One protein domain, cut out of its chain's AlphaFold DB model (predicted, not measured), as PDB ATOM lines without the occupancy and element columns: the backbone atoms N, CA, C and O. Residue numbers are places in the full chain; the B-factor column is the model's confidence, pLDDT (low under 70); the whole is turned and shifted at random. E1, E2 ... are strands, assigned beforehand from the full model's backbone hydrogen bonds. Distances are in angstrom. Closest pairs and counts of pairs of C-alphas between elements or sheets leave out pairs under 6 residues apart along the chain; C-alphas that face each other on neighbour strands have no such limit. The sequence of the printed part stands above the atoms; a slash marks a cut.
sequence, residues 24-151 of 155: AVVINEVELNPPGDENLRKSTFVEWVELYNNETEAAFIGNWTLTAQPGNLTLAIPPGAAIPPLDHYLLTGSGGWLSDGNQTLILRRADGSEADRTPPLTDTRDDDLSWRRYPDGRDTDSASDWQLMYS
ATOM      1  N   ALA A  24      -3.698  49.305 -32.566       89.38
ATOM      2  CA  ALA A  24      -3.722  49.126 -31.113       89.38
ATOM      3  C   ALA A  24      -2.336  48.788 -30.541       89.38
ATOM      4  O   ALA A  24      -1.953  49.293 -29.496       89.38
ATOM      5  N   VAL A  25      -1.570  47.955 -31.251       97.50
ATOM      6  CA  VAL A  25      -0.174  47.647 -30.928       97.50
ATOM      7  C   VAL A  25       0.663  47.875 -32.173       97.50
ATOM      8  O   VAL A  25       0.339  47.318 -33.223       97.50
ATOM      9  N   VAL A  26       1.732  48.652 -32.029       98.06
ATOM     10  CA  VAL A  26       2.656  49.020 -33.108       98.06
ATOM     11  C   VAL A  26       4.086  48.655 -32.747       98.06
ATOM     12  O   VAL A  26       4.424  48.517 -31.574       98.06
ATOM     13  N   ILE A  27       4.936  48.519 -33.757       98.44
ATOM     14  CA  ILE A  27       6.389  48.531 -33.609       98.44
ATOM     15  C   ILE A  27       6.786  49.980 -33.320       98.44
ATOM     16  O   ILE A  27       6.495  50.851 -34.134       98.44
ATOM     17  N   ASN A  28       7.407  50.249 -32.176       98.31
ATOM     18  CA  ASN A  28       7.672  51.603 -31.685       98.31
ATOM     19  C   ASN A  28       9.120  52.045 -31.893       98.31
ATOM     20  O   ASN A  28       9.370  53.148 -32.375       98.31
ATOM     21  N   GLU A  29      10.063  51.163 -31.574       97.81
ATOM     22  CA  GLU A  29      11.490  51.455 -31.633       97.81
ATOM     23  C   GLU A  29      12.280  50.234 -32.103       97.81
ATOM     24  O   GLU A  29      11.920  49.090 -31.811       97.81
ATOM     25  N   VAL A  30      13.326  50.473 -32.892       97.25
ATOM     26  CA  VAL A  30      14.161  49.439 -33.500       97.25
ATOM     27  C   VAL A  30      15.622  49.846 -33.401       97.25
ATOM     28  O   VAL A  30      16.052  50.809 -34.036       97.25
ATOM     29  N   GLU A  31      16.381  49.060 -32.653       95.25
ATOM     30  CA  GLU A  31      17.836  49.111 -32.616       95.25
ATOM     31  C   GLU A  31      18.394  48.124 -33.646       95.25
ATOM     32  O   GLU A  31      18.272  46.905 -33.479       95.25
ATOM     33  N   LEU A  32      18.946  48.660 -34.737       93.94
ATOM     34  CA  LEU A  32      19.489  47.876 -35.849       93.94
ATOM     35  C   LEU A  32      20.994  47.654 -35.735       93.94
ATOM     36  O   LEU A  32      21.490  46.703 -36.328       93.94
ATOM     37  N   ASN A  33      21.722  48.538 -35.053       92.25
ATOM     38  CA  ASN A  33      23.176  48.556 -35.098       92.25
ATOM     39  C   ASN A  33      23.772  49.037 -33.758       92.25
ATOM     40  O   ASN A  33      24.556  49.981 -33.731       92.25
ATOM     41  N   PRO A  34      23.457  48.352 -32.641       89.94
ATOM     42  CA  PRO A  34      23.884  48.791 -31.312       89.94
ATOM     43  C   PRO A  34      25.408  48.741 -31.193       89.94
ATOM     44  O   PRO A  34      26.008  47.889 -31.842       89.94
ATOM     45  N   PRO A  35      26.059  49.516 -30.312       87.75
ATOM     46  CA  PRO A  35      27.515  49.512 -30.218       87.75
ATOM     47  C   PRO A  35      28.049  48.134 -29.812       87.75
ATOM     48  O   PRO A  35      27.617  47.551 -28.816       87.75
ATOM     49  N   GLY A  36      29.059  47.605 -30.497       81.50
ATOM     50  CA  GLY A  36      29.665  46.358 -30.036       81.50
ATOM     51  C   GLY A  36      30.659  45.715 -30.981       81.50
ATOM     52  O   GLY A  36      30.759  46.024 -32.159       81.50
ATOM     53  N   ASP A  37      31.407  44.742 -30.455       72.38
ATOM     54  CA  ASP A  37      32.292  43.941 -31.297       72.38
ATOM     55  C   ASP A  37      31.468  42.974 -32.159       72.38
ATOM     56  O   ASP A  37      30.920  41.975 -31.671       72.38
ATOM     57  N   GLU A  38      31.430  43.257 -33.457       72.81
ATOM     58  CA  GLU A  38      30.837  42.406 -34.490       72.81
ATOM     59  C   GLU A  38      31.374  40.968 -34.452       72.81
ATOM     60  O   GLU A  38      30.633  40.000 -34.646       72.81
ATOM     61  N   ASN A  39      32.656  40.780 -34.115       71.06
ATOM     62  CA  ASN A  39      33.266  39.448 -34.023       71.06
ATOM     63  C   ASN A  39      32.716  38.640 -32.842       71.06
ATOM     64  O   ASN A  39      32.739  37.408 -32.864       71.06
ATOM     65  N   LEU A  40      32.200  39.327 -31.820       66.00
ATOM     66  CA  LEU A  40      31.516  38.733 -30.673       66.00
ATOM     67  C   LEU A  40      29.992  38.738 -30.843       66.00
ATOM     68  O   LEU A  40      29.279  38.494 -29.863       66.00
ATOM     69  N   ARG A  41      29.500  39.012 -32.062       63.47
ATOM     70  CA  ARG A  41      28.077  39.115 -32.415       63.47
ATOM     71  C   ARG A  41      27.300  40.003 -31.453       63.47
ATOM     72  O   ARG A  41      26.232  39.613 -30.985       63.47
ATOM     73  N   LYS A  42      27.901  41.131 -31.070       70.12
ATOM     74  CA  LYS A  42      27.312  42.112 -30.152       70.12
ATOM     75  C   LYS A  42      26.655  41.477 -28.912       70.12
ATOM     76  O   LYS A  42      25.563  41.823 -28.488       70.12
ATOM     77  N   SER A  43      27.347  40.518 -28.292       65.19
ATOM     78  CA  SER A  43      26.847  39.758 -27.129       65.19
ATOM     79  C   SER A  43      26.555  40.592 -25.869       65.19
ATOM     80  O   SER A  43      25.977  40.064 -24.921       65.19
ATOM     81  N   THR A  44      26.967  41.865 -25.840       65.69
ATOM     82  CA  THR A  44      26.741  42.792 -24.714       65.69
ATOM     83  C   THR A  44      25.626  43.804 -24.996       65.69
ATOM     84  O   THR A  44      24.841  44.083 -24.096       65.69
ATOM     85  N   PHE A  45      25.519  44.299 -26.233       73.81
ATOM     86  CA  PHE A  45      24.454  45.193 -26.687       73.81
ATOM     87  C   PHE A  45      23.816  44.562 -27.918       73.81
ATOM     88  O   PHE A  45      24.415  44.526 -28.984       73.81
ATOM     89  N   VAL A  46      22.644  43.965 -27.748       85.81
ATOM     90  CA  VAL A  46      21.986  43.193 -28.808       85.81
ATOM     91  C   VAL A  46      20.972  44.053 -29.539       85.81
ATOM     92  O   VAL A  46      20.402  44.953 -28.941       85.81
ATOM     93  N   GLU A  47      20.714  43.755 -30.809       91.75
ATOM     94  CA  GLU A  47      19.614  44.369 -31.554       91.75
ATOM     95  C   GLU A  47      18.283  44.016 -30.885       91.75
ATOM     96  O   GLU A  47      18.045  42.866 -30.477       91.75
ATOM     97  N   TRP A  48      17.385  44.987 -30.813       94.38
ATOM     98  CA  TRP A  48      16.105  44.826 -30.142       94.38
ATOM     99  C   TRP A  48      15.014  45.623 -30.840       94.38
ATOM    100  O   TRP A  48      15.261  46.550 -31.607       94.38
ATOM    101  N   VAL A  49      13.780  45.209 -30.582       97.31
ATOM    102  CA  VAL A  49      12.578  45.838 -31.108       97.31
ATOM    103  C   VAL A  49      11.614  46.044 -29.961       97.31
ATOM    104  O   VAL A  49      11.362  45.129 -29.179       97.31
ATOM    105  N   GLU A  50      11.061  47.236 -29.867       98.00
ATOM    106  CA  GLU A  50      10.032  47.575 -28.906       98.00
ATOM    107  C   GLU A  50       8.676  47.640 -29.595       98.00
ATOM    108  O   GLU A  50       8.530  48.191 -30.687       98.00
ATOM    109  N   LEU A  51       7.674  47.059 -28.947       98.56
ATOM    110  CA  LEU A  51       6.275  47.238 -29.293       98.56
ATOM    111  C   LEU A  51       5.636  48.212 -28.308       98.56
ATOM    112  O   LEU A  51       5.948  48.145 -27.123       98.56
ATOM    113  N   TYR A  52       4.698  49.033 -28.769       98.12
ATOM    114  CA  TYR A  52       3.927  49.939 -27.920       98.12
ATOM    115  C   TYR A  52       2.431  49.681 -28.049       98.12
ATOM    116  O   TYR A  52       1.926  49.443 -29.150       98.12
ATOM    117  N   ASN A  53       1.724  49.740 -26.922       97.56
ATOM    118  CA  ASN A  53       0.273  49.646 -26.867       97.56
ATOM    119  C   ASN A  53      -0.366  51.039 -26.813       97.56
ATOM    120  O   ASN A  53      -0.303  51.721 -25.795       97.56
ATOM    121  N   ASN A  54      -1.047  51.424 -27.889       96.38
ATOM    122  CA  ASN A  54      -1.759  52.698 -28.003       96.38
ATOM    123  C   ASN A  54      -3.077  52.747 -27.220       96.38
ATOM    124  O   ASN A  54      -3.676  53.815 -27.082       96.38
ATOM    125  N   GLU A  55      -3.554  51.603 -26.735       93.81
ATOM    126  CA  GLU A  55      -4.836  51.505 -26.052       93.81
ATOM    127  C   GLU A  55      -4.724  51.851 -24.562       93.81
ATOM    128  O   GLU A  55      -3.685  51.700 -23.915       93.81
ATOM    129  N   THR A  56      -5.853  52.252 -23.977       95.12
ATOM    130  CA  THR A  56      -5.982  52.466 -22.526       95.12
ATOM    131  C   THR A  56      -6.265  51.177 -21.748       95.12
ATOM    132  O   THR A  56      -6.465  51.220 -20.537       95.12
ATOM    133  N   GLU A  57      -6.281  50.036 -22.431       94.88
ATOM    134  CA  GLU A  57      -6.483  48.700 -21.872       94.88
ATOM    135  C   GLU A  57      -5.297  47.802 -22.239       94.88
ATOM    136  O   GLU A  57      -4.577  48.071 -23.199       94.88
ATOM    137  N   ALA A  58      -5.080  46.723 -21.483       97.06
ATOM    138  CA  ALA A  58      -3.980  45.804 -21.763       97.06
ATOM    139  C   ALA A  58      -4.171  45.070 -23.106       97.06
ATOM    140  O   ALA A  58      -5.238  44.509 -23.374       97.06
ATOM    141  N   ALA A  59      -3.113  45.004 -23.914       97.62
ATOM    142  CA  ALA A  59      -3.099  44.290 -25.186       97.62
ATOM    143  C   ALA A  59      -2.458  42.903 -25.040       97.62
ATOM    144  O   ALA A  59      -1.270  42.778 -24.751       97.62
ATOM    145  N   PHE A  60      -3.228  41.838 -25.275       97.56
ATOM    146  CA  PHE A  60      -2.719  40.462 -25.248       97.56
ATOM    147  C   PHE A  60      -2.068  40.098 -26.586       97.56
ATOM    148  O   PHE A  60      -2.747  39.929 -27.601       97.56
ATOM    149  N   ILE A  61      -0.747  39.937 -26.564       98.25
ATOM    150  CA  ILE A  61       0.098  39.723 -27.748       98.25
ATOM    151  C   ILE A  61       0.729  38.322 -27.785       98.25
ATOM    152  O   ILE A  61       1.605  38.037 -28.597       98.25
ATOM    153  N   GLY A  62       0.294  37.414 -26.908       98.31
ATOM    154  CA  GLY A  62       0.781  36.037 -26.907       98.31
ATOM    155  C   GLY A  62       0.567  35.339 -28.255       98.31
ATOM    156  O   GLY A  62      -0.502  35.441 -28.858       98.31
ATOM    157  N   ASN A  63       1.582  34.595 -28.702       98.19
ATOM    158  CA  ASN A  63       1.641  33.916 -30.004       98.19
ATOM    159  C   ASN A  63       1.664  34.842 -31.230       98.19
ATOM    160  O   ASN A  63       1.537  34.358 -32.354       98.19
ATOM    161  N   TRP A  64       1.822  36.154 -31.049       98.62
ATOM    162  CA  TRP A  64       2.150  37.037 -32.165       98.62
ATOM    163  C   TRP A  64       3.569  36.746 -32.656       98.62
ATOM    164  O   TRP A  64       4.357  36.070 -31.988       98.62
ATOM    165  N   THR A  65       3.898  37.244 -33.842       98.19
ATOM    166  CA  THR A  65       5.222  37.051 -34.436       98.19
ATOM    167  C   THR A  65       5.766  38.345 -35.008       98.19
ATOM    168  O   THR A  65       5.008  39.167 -35.515       98.19
ATOM    169  N   LEU A  66       7.083  38.503 -34.946       98.12
ATOM    170  CA  LEU A  66       7.813  39.593 -35.577       98.12
ATOM    171  C   LEU A  66       8.768  38.996 -36.612       98.12
ATOM    172  O   LEU A  66       9.665  38.232 -36.258       98.12
ATOM    173  N   THR A  67       8.560  39.319 -37.886       96.88
ATOM    174  CA  THR A  67       9.380  38.819 -38.995       96.88
ATOM    175  C   THR A  67      10.253  39.928 -39.567       96.88
ATOM    176  O   THR A  67       9.743  40.980 -39.945       96.88
ATOM    177  N   ALA A  68      11.547  39.652 -39.711       95.62
ATOM    178  CA  ALA A  68      12.530  40.519 -40.344       95.62
ATOM    179  C   ALA A  68      12.711  40.164 -41.835       95.62
ATOM    180  O   ALA A  68      12.895  38.997 -42.199       95.62
ATOM    181  N   GLN A  69      12.645  41.169 -42.714       94.31
ATOM    182  CA  GLN A  69      12.863  41.050 -44.157       94.31
ATOM    183  C   GLN A  69      13.857  42.101 -44.685       94.31
ATOM    184  O   GLN A  69      13.697  43.274 -44.359       94.31
ATOM    185  N   PRO A  70      14.814  41.726 -45.556       89.75
ATOM    186  CA  PRO A  70      15.107  40.365 -46.025       89.75
ATOM    187  C   PRO A  70      15.667  39.463 -44.903       89.75
ATOM    188  O   PRO A  70      15.955  39.932 -43.813       89.75
ATOM    189  N   GLY A  71      15.756  38.151 -45.147       82.06
ATOM    190  CA  GLY A  71      16.276  37.163 -44.181       82.06
ATOM    191  C   GLY A  71      15.226  36.195 -43.624       82.06
ATOM    192  O   GLY A  71      15.553  35.043 -43.352       82.06
ATOM    193  N   ASN A  72      13.954  36.612 -43.553       83.69
ATOM    194  CA  ASN A  72      12.807  35.812 -43.084       83.69
ATOM    195  C   ASN A  72      12.990  35.195 -41.688       83.69
ATOM    196  O   ASN A  72      12.349  34.195 -41.354       83.69
ATOM    197  N   LEU A  73      13.837  35.792 -40.853       91.19
ATOM    198  CA  LEU A  73      13.924  35.392 -39.462       91.19
ATOM    199  C   LEU A  73      12.665  35.859 -38.732       91.19
ATOM    200  O   LEU A  73      12.192  36.973 -38.943       91.19
ATOM    201  N   THR A  74      12.100  34.988 -37.901       94.38
ATOM    202  CA  THR A  74      10.858  35.262 -37.181       94.38
ATOM    203  C   THR A  74      11.038  34.975 -35.701       94.38
ATOM    204  O   THR A  74      11.427  33.867 -35.330       94.38
ATOM    205  N   LEU A  75      10.719  35.960 -34.865       95.50
ATOM    206  CA  LEU A  75      10.589  35.803 -33.421       95.50
ATOM    207  C   LEU A  75       9.122  35.555 -33.073       95.50
ATOM    208  O   LEU A  75       8.234  36.239 -33.582       95.50
ATOM    209  N   ALA A  76       8.869  34.578 -32.206       96.38
ATOM    210  CA  ALA A  76       7.542  34.310 -31.664       96.38
ATOM    211  C   ALA A  76       7.432  34.889 -30.254       96.38
ATOM    212  O   ALA A  76       8.289  34.637 -29.405       96.38
ATOM    213  N   ILE A  77       6.360  35.635 -30.001       97.94
ATOM    214  CA  ILE A  77       6.066  36.185 -28.680       97.94
ATOM    215  C   ILE A  77       5.475  35.063 -27.809       97.94
ATOM    216  O   ILE A  77       4.508  34.418 -28.236       97.94
ATOM    217  N   PRO A  78       6.018  34.805 -26.602       97.81
ATOM    218  CA  PRO A  78       5.561  33.708 -25.756       97.81
ATOM    219  C   PRO A  78       4.052  33.753 -25.462       97.81
ATOM    220  O   PRO A  78       3.479  34.837 -25.304       97.81
ATOM    221  N   PRO A  79       3.388  32.589 -25.331       97.94
ATOM    222  CA  PRO A  79       2.003  32.535 -24.881       97.94
ATOM    223  C   PRO A  79       1.806  33.302 -23.566       97.94
ATOM    224  O   PRO A  79       2.625  33.206 -22.654       97.94
ATOM    225  N   GLY A  80       0.696  34.035 -23.453       96.06
ATOM    226  CA  GLY A  80       0.351  34.798 -22.248       96.06
ATOM    227  C   GLY A  80       1.019  36.171 -22.122       96.06
ATOM    228  O   GLY A  80       0.714  36.882 -21.169       96.06
ATOM    229  N   ALA A  81       1.877  36.570 -23.066       97.88
ATOM    230  CA  ALA A  81       2.422  37.923 -23.102       97.88
ATOM    231  C   ALA A  81       1.314  38.977 -23.279       97.88
ATOM    232  O   ALA A  81       0.377  38.797 -24.068       97.88
ATOM    233  N   ALA A  82       1.452  40.085 -22.557       97.50
ATOM    234  CA  ALA A  82       0.576  41.241 -22.646       97.50
ATOM    235  C   ALA A  82       1.385  42.527 -22.470       97.50
ATOM    236  O   ALA A  82       2.371  42.534 -21.732       97.50
ATOM    237  N   ILE A  83       0.937  43.592 -23.125       97.94
ATOM    238  CA  ILE A  83       1.449  44.948 -22.937       97.94
ATOM    239  C   ILE A  83       0.426  45.722 -22.096       97.94
ATOM    240  O   ILE A  83      -0.755  45.731 -22.467       97.94
ATOM    241  N   PRO A  84       0.810  46.341 -20.967       97.31
ATOM    242  CA  PRO A  84      -0.081  47.228 -20.222       97.31
ATOM    243  C   PRO A  84      -0.579  48.421 -21.064       97.31
ATOM    244  O   PRO A  84      -0.081  48.657 -22.167       97.31
ATOM    245  N   PRO A  85      -1.599  49.157 -20.590       96.25
ATOM    246  CA  PRO A  85      -2.045  50.390 -21.234       96.25
ATOM    247  C   PRO A  85      -0.908  51.398 -21.403       96.25
ATOM    248  O   PRO A  85      -0.251  51.705 -20.408       96.25
ATOM    249  N   LEU A  86      -0.746  51.962 -22.606       95.38
ATOM    250  CA  LEU A  86       0.242  53.017 -22.887       95.38
ATOM    251  C   LEU A  86       1.668  52.643 -22.441       95.38
ATOM    252  O   LEU A  86       2.375  53.451 -21.843       95.38
ATOM    253  N   ASP A  87       2.044  51.388 -22.673       96.81
ATOM    254  CA  ASP A  87       3.297  50.796 -22.203       96.81
ATOM    255  C   ASP A  87       3.973  49.992 -23.326       96.81
ATOM    256  O   ASP A  87       3.431  49.841 -24.430       96.81
ATOM    257  N   HIS A  88       5.157  49.468 -23.027       97.44
ATOM    258  CA  HIS A  88       6.095  48.905 -23.985       97.44
ATOM    259  C   HIS A  88       6.328  47.405 -23.770       97.44
ATOM    260  O   HIS A  88       6.160  46.856 -22.677       97.44
ATOM    261  N   TYR A  89       6.760  46.715 -24.824       97.69
ATOM    262  CA  TYR A  89       7.217  45.329 -24.758       97.69
ATOM    263  C   TYR A  89       8.467  45.125 -25.607       97.69
ATOM    264  O   TYR A  89       8.452  45.350 -26.814       97.69
ATOM    265  N   LEU A  90       9.532  44.638 -24.976       96.44
ATOM    266  CA  LEU A  90      10.836  44.443 -25.601       96.44
ATOM    267  C   LEU A  90      11.010  43.033 -26.166       96.44
ATOM    268  O   LEU A  90      10.814  42.026 -25.483       96.44
ATOM    269  N   LEU A  91      11.442  42.979 -27.420       95.06
ATOM    270  CA  LEU A  91      11.821  41.779 -28.150       95.06
ATOM    271  C   LEU A  91      13.314  41.842 -28.454       95.06
ATOM    272  O   LEU A  91      13.781  42.739 -29.150       95.06
ATOM    273  N   THR A  92      14.056  40.853 -27.974       90.56
ATOM    274  CA  THR A  92      15.484  40.691 -28.267       90.56
ATOM    275  C   THR A  92      15.692  39.406 -29.055       90.56
ATOM    276  O   THR A  92      15.253  38.335 -28.621       90.56
ATOM    277  N   GLY A  93      16.364  39.494 -30.199       81.75
ATOM    278  CA  GLY A  93      16.817  38.322 -30.945       81.75
ATOM    279  C   GLY A  93      18.195  37.837 -30.486       81.75
ATOM    280  O   GLY A  93      18.769  38.320 -29.512       81.75
ATOM    281  N   SER A  94      18.744  36.853 -31.200       77.25
ATOM    282  CA  SER A  94      20.176  36.537 -31.116       77.25
ATOM    283  C   SER A  94      20.988  37.627 -31.815       77.25
ATOM    284  O   SER A  94      20.525  38.125 -32.826       77.25
ATOM    285  N   GLY A  95      22.204  37.948 -31.372       72.25
ATOM    286  CA  GLY A  95      23.004  38.985 -32.041       72.25
ATOM    287  C   GLY A  95      23.218  38.740 -33.545       72.25
ATOM    288  O   GLY A  95      23.575  37.621 -33.943       72.25
ATOM    289  N   GLY A  96      22.995  39.782 -34.354       74.94
ATOM    290  CA  GLY A  96      23.055  39.764 -35.820       74.94
ATOM    291  C   GLY A  96      21.797  39.183 -36.467       74.94
ATOM    292  O   GLY A  96      21.885  38.492 -37.486       74.94
ATOM    293  N   TRP A  97      20.641  39.344 -35.822       82.31
ATOM    294  CA  TRP A  97      19.358  38.868 -36.330       82.31
ATOM    295  C   TRP A  97      18.673  39.877 -37.247       82.31
ATOM    296  O   TRP A  97      17.833  39.474 -38.061       82.31
ATOM    297  N   LEU A  98      19.040  41.153 -37.125       89.38
ATOM    298  CA  LEU A  98      18.680  42.206 -38.058       89.38
ATOM    299  C   LEU A  98      19.878  42.513 -38.961       89.38
ATOM    300  O   LEU A  98      20.974  41.976 -38.820       89.38
ATOM    301  N   SER A  99      19.615  43.271 -40.016       89.12
ATOM    302  CA  SER A  99      20.650  43.829 -40.874       89.12
ATOM    303  C   SER A  99      20.653  45.344 -40.727       89.12
ATOM    304  O   SER A  99      19.591  45.962 -40.697       89.12
ATOM    305  N   ASP A 100      21.839  45.938 -40.784       89.81
ATOM    306  CA  ASP A 100      22.102  47.383 -40.716       89.81
ATOM    307  C   ASP A 100      21.379  48.210 -41.796       89.81
ATOM    308  O   ASP A 100      21.366  49.437 -41.763       89.81
ATOM    309  N   GLY A 101      20.801  47.583 -42.823       92.94
ATOM    310  CA  GLY A 101      20.265  48.300 -43.972       92.94
ATOM    311  C   GLY A 101      19.092  47.625 -44.653       92.94
ATOM    312  O   GLY A 101      19.055  46.408 -44.830       92.94
ATOM    313  N   ASN A 102      18.164  48.466 -45.116       94.19
ATOM    314  CA  ASN A 102      16.950  48.085 -45.834       94.19
ATOM    315  C   ASN A 102      16.123  47.011 -45.096       94.19
ATOM    316  O   ASN A 102      15.551  46.112 -45.717       94.19
ATOM    317  N   GLN A 103      16.079  47.107 -43.765       95.06
ATOM    318  CA  GLN A 103      15.411  46.160 -42.885       95.06
ATOM    319  C   GLN A 103      13.948  46.561 -42.700       95.06
ATOM    320  O   GLN A 103      13.633  47.638 -42.208       95.06
ATOM    321  N   THR A 104      13.035  45.686 -43.101       97.44
ATOM    322  CA  THR A 104      11.602  45.804 -42.817       97.44
ATOM    323  C   THR A 104      11.227  44.810 -41.733       97.44
ATOM    324  O   THR A 104      11.609  43.638 -41.812       97.44
ATOM    325  N   LEU A 105      10.467  45.258 -40.741       97.69
ATOM    326  CA  LEU A 105       9.873  44.400 -39.726       97.69
ATOM    327  C   LEU A 105       8.367  44.321 -39.945       97.69
ATOM    328  O   LEU A 105       7.723  45.323 -40.245       97.69
ATOM    329  N   ILE A 106       7.815  43.121 -39.803       98.12
ATOM    330  CA  ILE A 106       6.382  42.864 -39.947       98.12
ATOM    331  C   ILE A 106       5.894  42.179 -38.678       98.12
ATOM    332  O   ILE A 106       6.301  41.051 -38.385       98.12
ATOM    333  N   LEU A 107       5.005  42.851 -37.952       98.50
ATOM    334  CA  LEU A 107       4.329  42.317 -36.780       98.50
ATOM    335  C   LEU A 107       3.033  41.637 -37.224       98.50
ATOM    336  O   LEU A 107       2.191  42.243 -37.884       98.50
ATOM    337  N   ARG A 108       2.849  40.370 -36.856       98.50
ATOM    338  CA  ARG A 108       1.636  39.601 -37.149       98.50
ATOM    339  C   ARG A 108       0.968  39.110 -35.881       98.50
ATOM    340  O   ARG A 108       1.633  38.649 -34.954       98.50
ATOM    341  N   ARG A 109      -0.360  39.148 -35.888       98.38
ATOM    342  CA  ARG A 109      -1.218  38.588 -34.842       98.38
ATOM    343  C   ARG A 109      -1.132  37.064 -34.837       98.38
ATOM    344  O   ARG A 109      -0.653  36.444 -35.785       98.38
ATOM    345  N   ALA A 110      -1.664  36.453 -33.781       97.50
ATOM    346  CA  ALA A 110      -1.706  34.997 -33.634       97.50
ATOM    347  C   ALA A 110      -2.463  34.274 -34.770       97.50
ATOM    348  O   ALA A 110      -2.191  33.108 -35.041       97.50
ATOM    349  N   ASP A 111      -3.399  34.950 -35.442       96.88
ATOM    350  CA  ASP A 111      -4.126  34.420 -36.603       96.88
ATOM    351  C   ASP A 111      -3.380  34.606 -37.942       96.88
ATOM    352  O   ASP A 111      -3.875  34.197 -38.992       96.88
ATOM    353  N   GLY A 112      -2.185  35.206 -37.912       96.94
ATOM    354  CA  GLY A 112      -1.347  35.477 -39.077       96.94
ATOM    355  C   GLY A 112      -1.657  36.784 -39.811       96.94
ATOM    356  O   GLY A 112      -0.927  37.126 -40.744       96.94
ATOM    357  N   SER A 113      -2.692  37.527 -39.409       97.31
ATOM    358  CA  SER A 113      -2.964  38.858 -39.960       97.31
ATOM    359  C   SER A 113      -1.880  39.861 -39.553       97.31
ATOM    360  O   SER A 113      -1.286  39.762 -38.479       97.31
ATOM    361  N   GLU A 114      -1.586  40.820 -40.430       97.12
ATOM    362  CA  GLU A 114      -0.616  41.883 -40.153       97.12
ATOM    363  C   GLU A 114      -1.210  42.877 -39.146       97.12
ATOM    364  O   GLU A 114      -2.349  43.320 -39.298       97.12
ATOM    365  N   ALA A 115      -0.455  43.167 -38.088       96.81
ATOM    366  CA  ALA A 115      -0.801  44.162 -37.080       96.81
ATOM    367  C   ALA A 115      -0.123  45.504 -37.363       96.81
ATOM    368  O   ALA A 115      -0.782  46.526 -37.227       96.81
ATOM    369  N   ASP A 116       1.159  45.471 -37.739       98.25
ATOM    370  CA  ASP A 116       1.961  46.650 -38.071       98.25
ATOM    371  C   ASP A 116       3.172  46.258 -38.942       98.25
ATOM    372  O   ASP A 116       3.561  45.083 -39.021       98.25
ATOM    373  N   ARG A 117       3.780  47.255 -39.581       97.75
ATOM    374  CA  ARG A 117       4.949  47.151 -40.444       97.75
ATOM    375  C   ARG A 117       5.783  48.426 -40.371       97.75
ATOM    376  O   ARG A 117       5.274  49.526 -40.550       97.75
ATOM    377  N   THR A 118       7.101  48.274 -40.271       98.00
ATOM    378  CA  THR A 118       8.012  49.414 -40.447       98.00
ATOM    379  C   THR A 118       8.175  49.764 -41.933       98.00
ATOM    380  O   THR A 118       8.098  48.881 -42.795       98.00
ATOM    381  N   PRO A 119       8.509  51.019 -42.288       97.19
ATOM    382  CA  PRO A 119       9.198  51.261 -43.554       97.19
ATOM    383  C   PRO A 119      10.539  50.492 -43.581       97.19
ATOM    384  O   PRO A 119      10.981  49.977 -42.549       97.19
ATOM    385  N   PRO A 120      11.230  50.409 -44.729       97.12
ATOM    386  CA  PRO A 120      12.606  49.931 -44.746       97.12
ATOM    387  C   PRO A 120      13.499  50.870 -43.926       97.12
ATOM    388  O   PRO A 120      13.672  52.038 -44.276       97.12
ATOM    389  N   LEU A 121      14.050  50.352 -42.836       97.12
ATOM    390  CA  LEU A 121      14.931  51.060 -41.915       97.12
ATOM    391  C   LEU A 121      16.394  50.787 -42.272       97.12
ATOM    392  O   LEU A 121      16.730  49.775 -42.889       97.12
ATOM    393  N   THR A 122      17.279  51.726 -41.959       96.81
ATOM    394  CA  THR A 122      18.723  51.599 -42.198       96.81
ATOM    395  C   THR A 122      19.471  52.346 -41.116       96.81
ATOM    396  O   THR A 122      19.204  53.528 -40.904       96.81
ATOM    397  N   ASP A 123      20.414  51.669 -40.482       95.12
ATOM    398  CA  ASP A 123      21.369  52.248 -39.558       95.12
ATOM    399  C   ASP A 123      22.764  51.654 -39.772       95.12
ATOM    400  O   ASP A 123      23.021  50.485 -39.503       95.12
ATOM    401  N   THR A 124      23.685  52.471 -40.275       91.81
ATOM    402  CA  THR A 124      25.068  52.052 -40.545       91.81
ATOM    403  C   THR A 124      26.044  52.537 -39.475       91.81
ATOM    404  O   THR A 124      27.244  52.623 -39.750       91.81
ATOM    405  N   ARG A 125      25.543  52.993 -38.323       90.62
ATOM    406  CA  ARG A 125      26.361  53.491 -37.219       90.62
ATOM    407  C   ARG A 125      26.307  52.490 -36.078       90.62
ATOM    408  O   ARG A 125      25.236  52.143 -35.629       90.62
ATOM    409  N   ASP A 126      27.476  52.077 -35.612       90.06
ATOM    410  CA  ASP A 126      27.643  51.229 -34.430       90.06
ATOM    411  C   ASP A 126      27.579  52.107 -33.160       90.06
ATOM    412  O   ASP A 126      28.590  52.332 -32.490       90.06
ATOM    413  N   ASP A 127      26.427  52.740 -32.915       91.62
ATOM    414  CA  ASP A 127      26.193  53.692 -31.821       91.62
ATOM    415  C   ASP A 127      24.825  53.486 -31.141       91.62
ATOM    416  O   ASP A 127      24.095  52.560 -31.460       91.62
ATOM    417  N   ASP A 128      24.506  54.298 -30.126       90.62
ATOM    418  CA  ASP A 128      23.264  54.171 -29.337       90.62
ATOM    419  C   ASP A 128      22.052  54.864 -30.009       90.62
ATOM    420  O   ASP A 128      21.162  55.387 -29.321       90.62
ATOM    421  N   LEU A 129      22.053  54.987 -31.342       94.88
ATOM    422  CA  LEU A 129      20.919  55.514 -32.093       94.88
ATOM    423  C   LEU A 129      19.982  54.380 -32.509       94.88
ATOM    424  O   LEU A 129      20.402  53.329 -32.959       94.88
ATOM    425  N   SER A 130      18.685  54.641 -32.429       96.25
ATOM    426  CA  SER A 130      17.637  53.710 -32.822       96.25
ATOM    427  C   SER A 130      16.592  54.422 -33.678       96.25
ATOM    428  O   SER A 130      16.393  55.645 -33.614       96.25
ATOM    429  N   TRP A 131      15.913  53.656 -34.527       97.88
ATOM    430  CA  TRP A 131      14.757  54.147 -35.265       97.88
ATOM    431  C   TRP A 131      13.543  54.161 -34.357       97.88
ATOM    432  O   TRP A 131      13.143  53.116 -33.857       97.88
ATOM    433  N   ARG A 132      12.925  55.329 -34.196       97.19
ATOM    434  CA  ARG A 132      11.827  55.552 -33.251       97.19
ATOM    435  C   ARG A 132      10.634  56.193 -33.918       97.19
ATOM    436  O   ARG A 132      10.809  57.153 -34.675       97.19
ATOM    437  N   ARG A 133       9.427  55.725 -33.600       96.69
ATOM    438  CA  ARG A 133       8.215  56.513 -33.832       96.69
ATOM    439  C   ARG A 133       8.253  57.748 -32.927       96.69
ATOM    440  O   ARG A 133       8.648  57.658 -31.770       96.69
ATOM    441  N   TYR A 134       7.887  58.920 -33.452       93.06
ATOM    442  CA  TYR A 134       7.867  60.151 -32.652       93.06
ATOM    443  C   TYR A 134       6.589  60.996 -32.847       93.06
ATOM    444  O   TYR A 134       6.367  61.568 -33.930       93.06
ATOM    445  N   PRO A 135       5.761  61.171 -31.793       94.44
ATOM    446  CA  PRO A 135       5.863  60.543 -30.458       94.44
ATOM    447  C   PRO A 135       5.608  59.024 -30.488       94.44
ATOM    448  O   PRO A 135       5.205  58.500 -31.529       94.44
ATOM    449  N   ASP A 136       5.806  58.350 -29.350       95.31
ATOM    450  CA  ASP A 136       5.540  56.914 -29.212       95.31
ATOM    451  C   ASP A 136       4.135  56.551 -29.670       95.31
ATOM    452  O   ASP A 136       3.165  57.308 -29.526       95.31
ATOM    453  N   GLY A 137       4.049  55.383 -30.292       95.06
ATOM    454  CA  GLY A 137       2.803  54.844 -30.790       95.06
ATOM    455  C   GLY A 137       2.297  55.466 -32.089       95.06
ATOM    456  O   GLY A 137       1.408  54.877 -32.708       95.06
ATOM    457  N   ARG A 138       2.843  56.611 -32.532       94.81
ATOM    458  CA  ARG A 138       2.387  57.339 -33.723       94.81
ATOM    459  C   ARG A 138       2.415  56.460 -34.965       94.81
ATOM    460  O   ARG A 138       3.488  56.125 -35.460       94.81
ATOM    461  N   ASP A 139       1.245  56.217 -35.542       93.81
ATOM    462  CA  ASP A 139       1.120  55.388 -36.733       93.81
ATOM    463  C   ASP A 139       0.170  55.982 -37.770       93.81
ATOM    464  O   ASP A 139      -1.052  55.921 -37.652       93.81
ATOM    465  N   THR A 140       0.766  56.623 -38.773       92.69
ATOM    466  CA  THR A 140       0.092  57.179 -39.951       92.69
ATOM    467  C   THR A 140       0.415  56.379 -41.216       92.69
ATOM    468  O   THR A 140       0.192  56.878 -42.321       92.69
ATOM    469  N   ASP A 141       0.963  55.164 -41.058       89.62
ATOM    470  CA  ASP A 141       1.483  54.306 -42.131       89.62
ATOM    471  C   ASP A 141       2.540  55.004 -43.015       89.62
ATOM    472  O   ASP A 141       2.680  54.722 -44.210       89.62
ATOM    473  N   SER A 142       3.297  55.954 -42.450       92.81
ATOM    474  CA  SER A 142       4.255  56.775 -43.193       92.81
ATOM    475  C   SER A 142       5.653  56.704 -42.595       92.81
ATOM    476  O   SER A 142       5.851  56.739 -41.384       92.81
ATOM    477  N   ALA A 143       6.670  56.741 -43.460       94.81
ATOM    478  CA  ALA A 143       8.061  56.859 -43.025       94.81
ATOM    479  C   ALA A 143       8.331  58.138 -42.210       94.81
ATOM    480  O   ALA A 143       9.289  58.185 -41.450       94.81
ATOM    481  N   SER A 144       7.480  59.163 -42.330       96.12
ATOM    482  CA  SER A 144       7.584  60.389 -41.529       96.12
ATOM    483  C   SER A 144       7.288  60.198 -40.043       96.12
ATOM    484  O   SER A 144       7.540  61.117 -39.265       96.12
ATOM    485  N   ASP A 145       6.717  59.056 -39.656       95.81
ATOM    486  CA  ASP A 145       6.510  58.724 -38.247       95.81
ATOM    487  C   ASP A 145       7.832  58.386 -37.554       95.81
ATOM    488  O   ASP A 145       7.929  58.547 -36.342       95.81
ATOM    489  N   TRP A 146       8.848  57.997 -38.330       97.88
ATOM    490  CA  TRP A 146      10.108  57.445 -37.856       97.88
ATOM    491  C   TRP A 146      11.253  58.457 -37.895       97.88
ATOM    492  O   TRP A 146      11.425  59.210 -38.858       97.88
ATOM    493  N   GLN A 147      12.084  58.442 -36.858       97.25
ATOM    494  CA  GLN A 147      13.282  59.265 -36.738       97.25
ATOM    495  C   GLN A 147      14.418  58.449 -36.116       97.25
ATOM    496  O   GLN A 147      14.191  57.710 -35.164       97.25
ATOM    497  N   LEU A 148      15.635  58.611 -36.637       96.56
ATOM    498  CA  LEU A 148      16.841  58.045 -36.035       96.56
ATOM    499  C   LEU A 148      17.338  58.991 -34.934       96.56
ATOM    500  O   LEU A 148      17.725  60.128 -35.226       96.56
ATOM    501  N   MET A 149      17.292  58.556 -33.678       95.75
ATOM    502  CA  MET A 149      17.669  59.366 -32.512       95.75
ATOM    503  C   MET A 149      18.195  58.483 -31.379       95.75
ATOM    504  O   MET A 149      18.169  57.269 -31.499       95.75
ATOM    505  N   TYR A 150      18.680  59.079 -30.286       93.06
ATOM    506  CA  TYR A 150      19.154  58.292 -29.145       93.06
ATOM    507  C   TYR A 150      18.064  57.361 -28.618       93.06
ATOM    508  O   TYR A 150      16.913  57.782 -28.425       93.06
ATOM    509  N   SER A 151      18.479  56.123 -28.370       88.00
ATOM    510  CA  SER A 151      17.638  55.074 -27.824       88.00
ATOM    511  C   SER A 151      16.962  55.502 -26.521       88.00
ATOM    512  O   SER A 151      17.588  56.141 -25.664       88.00
TER     513      SER A 151
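This is residues 24 to 151 of the 155 residues of a protein of Methanosarcinales archaeon (UniProt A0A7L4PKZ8). Two twisted antiparallel sheets, E5-E2-E1-E8-E9 and E4-E3-E6-E7, lie partly face to face as a sandwich, their strands crossed at 50 degrees, amid little regular structure. The all-strand class rests on nine strands, E1 to E9 along the chain, holding 46 of 128 printed residues. The whole is compact, with radius of gyration of the C-alphas 13.9 A and spans 41 by 30 by 23 A.

Find C-alpha 25 at (-0.174, 47.647, -30.928); E1, residues 25 to 31, runs 18.1 A. Then come E2, 48 to 53, 16.9 A; E3, 65 to 69; E4, 73 to 76; E5, 88 to 92; E6, 104 to 108; E7, 114 to 117; E8, 129 to 133; and E9, 146 to 150, ending at (19.154, 58.292, -29.145).

Within hydrogen-bond range, find N 28 and O 50, 2.8 A, in hairpin E1 and E2, and N 67 and O 106, 2.9 A, between E3 and E6. Across the sheets, the closest C-alphas of E1 and E7, Val 26 and Asp 116, are 5.5 A apart.

The printed part has no cut. Links E3 to E4 and E6 to E7 are tight; the others are long. Residues 40 to 41 and 43 to 44 have pLDDT under 70.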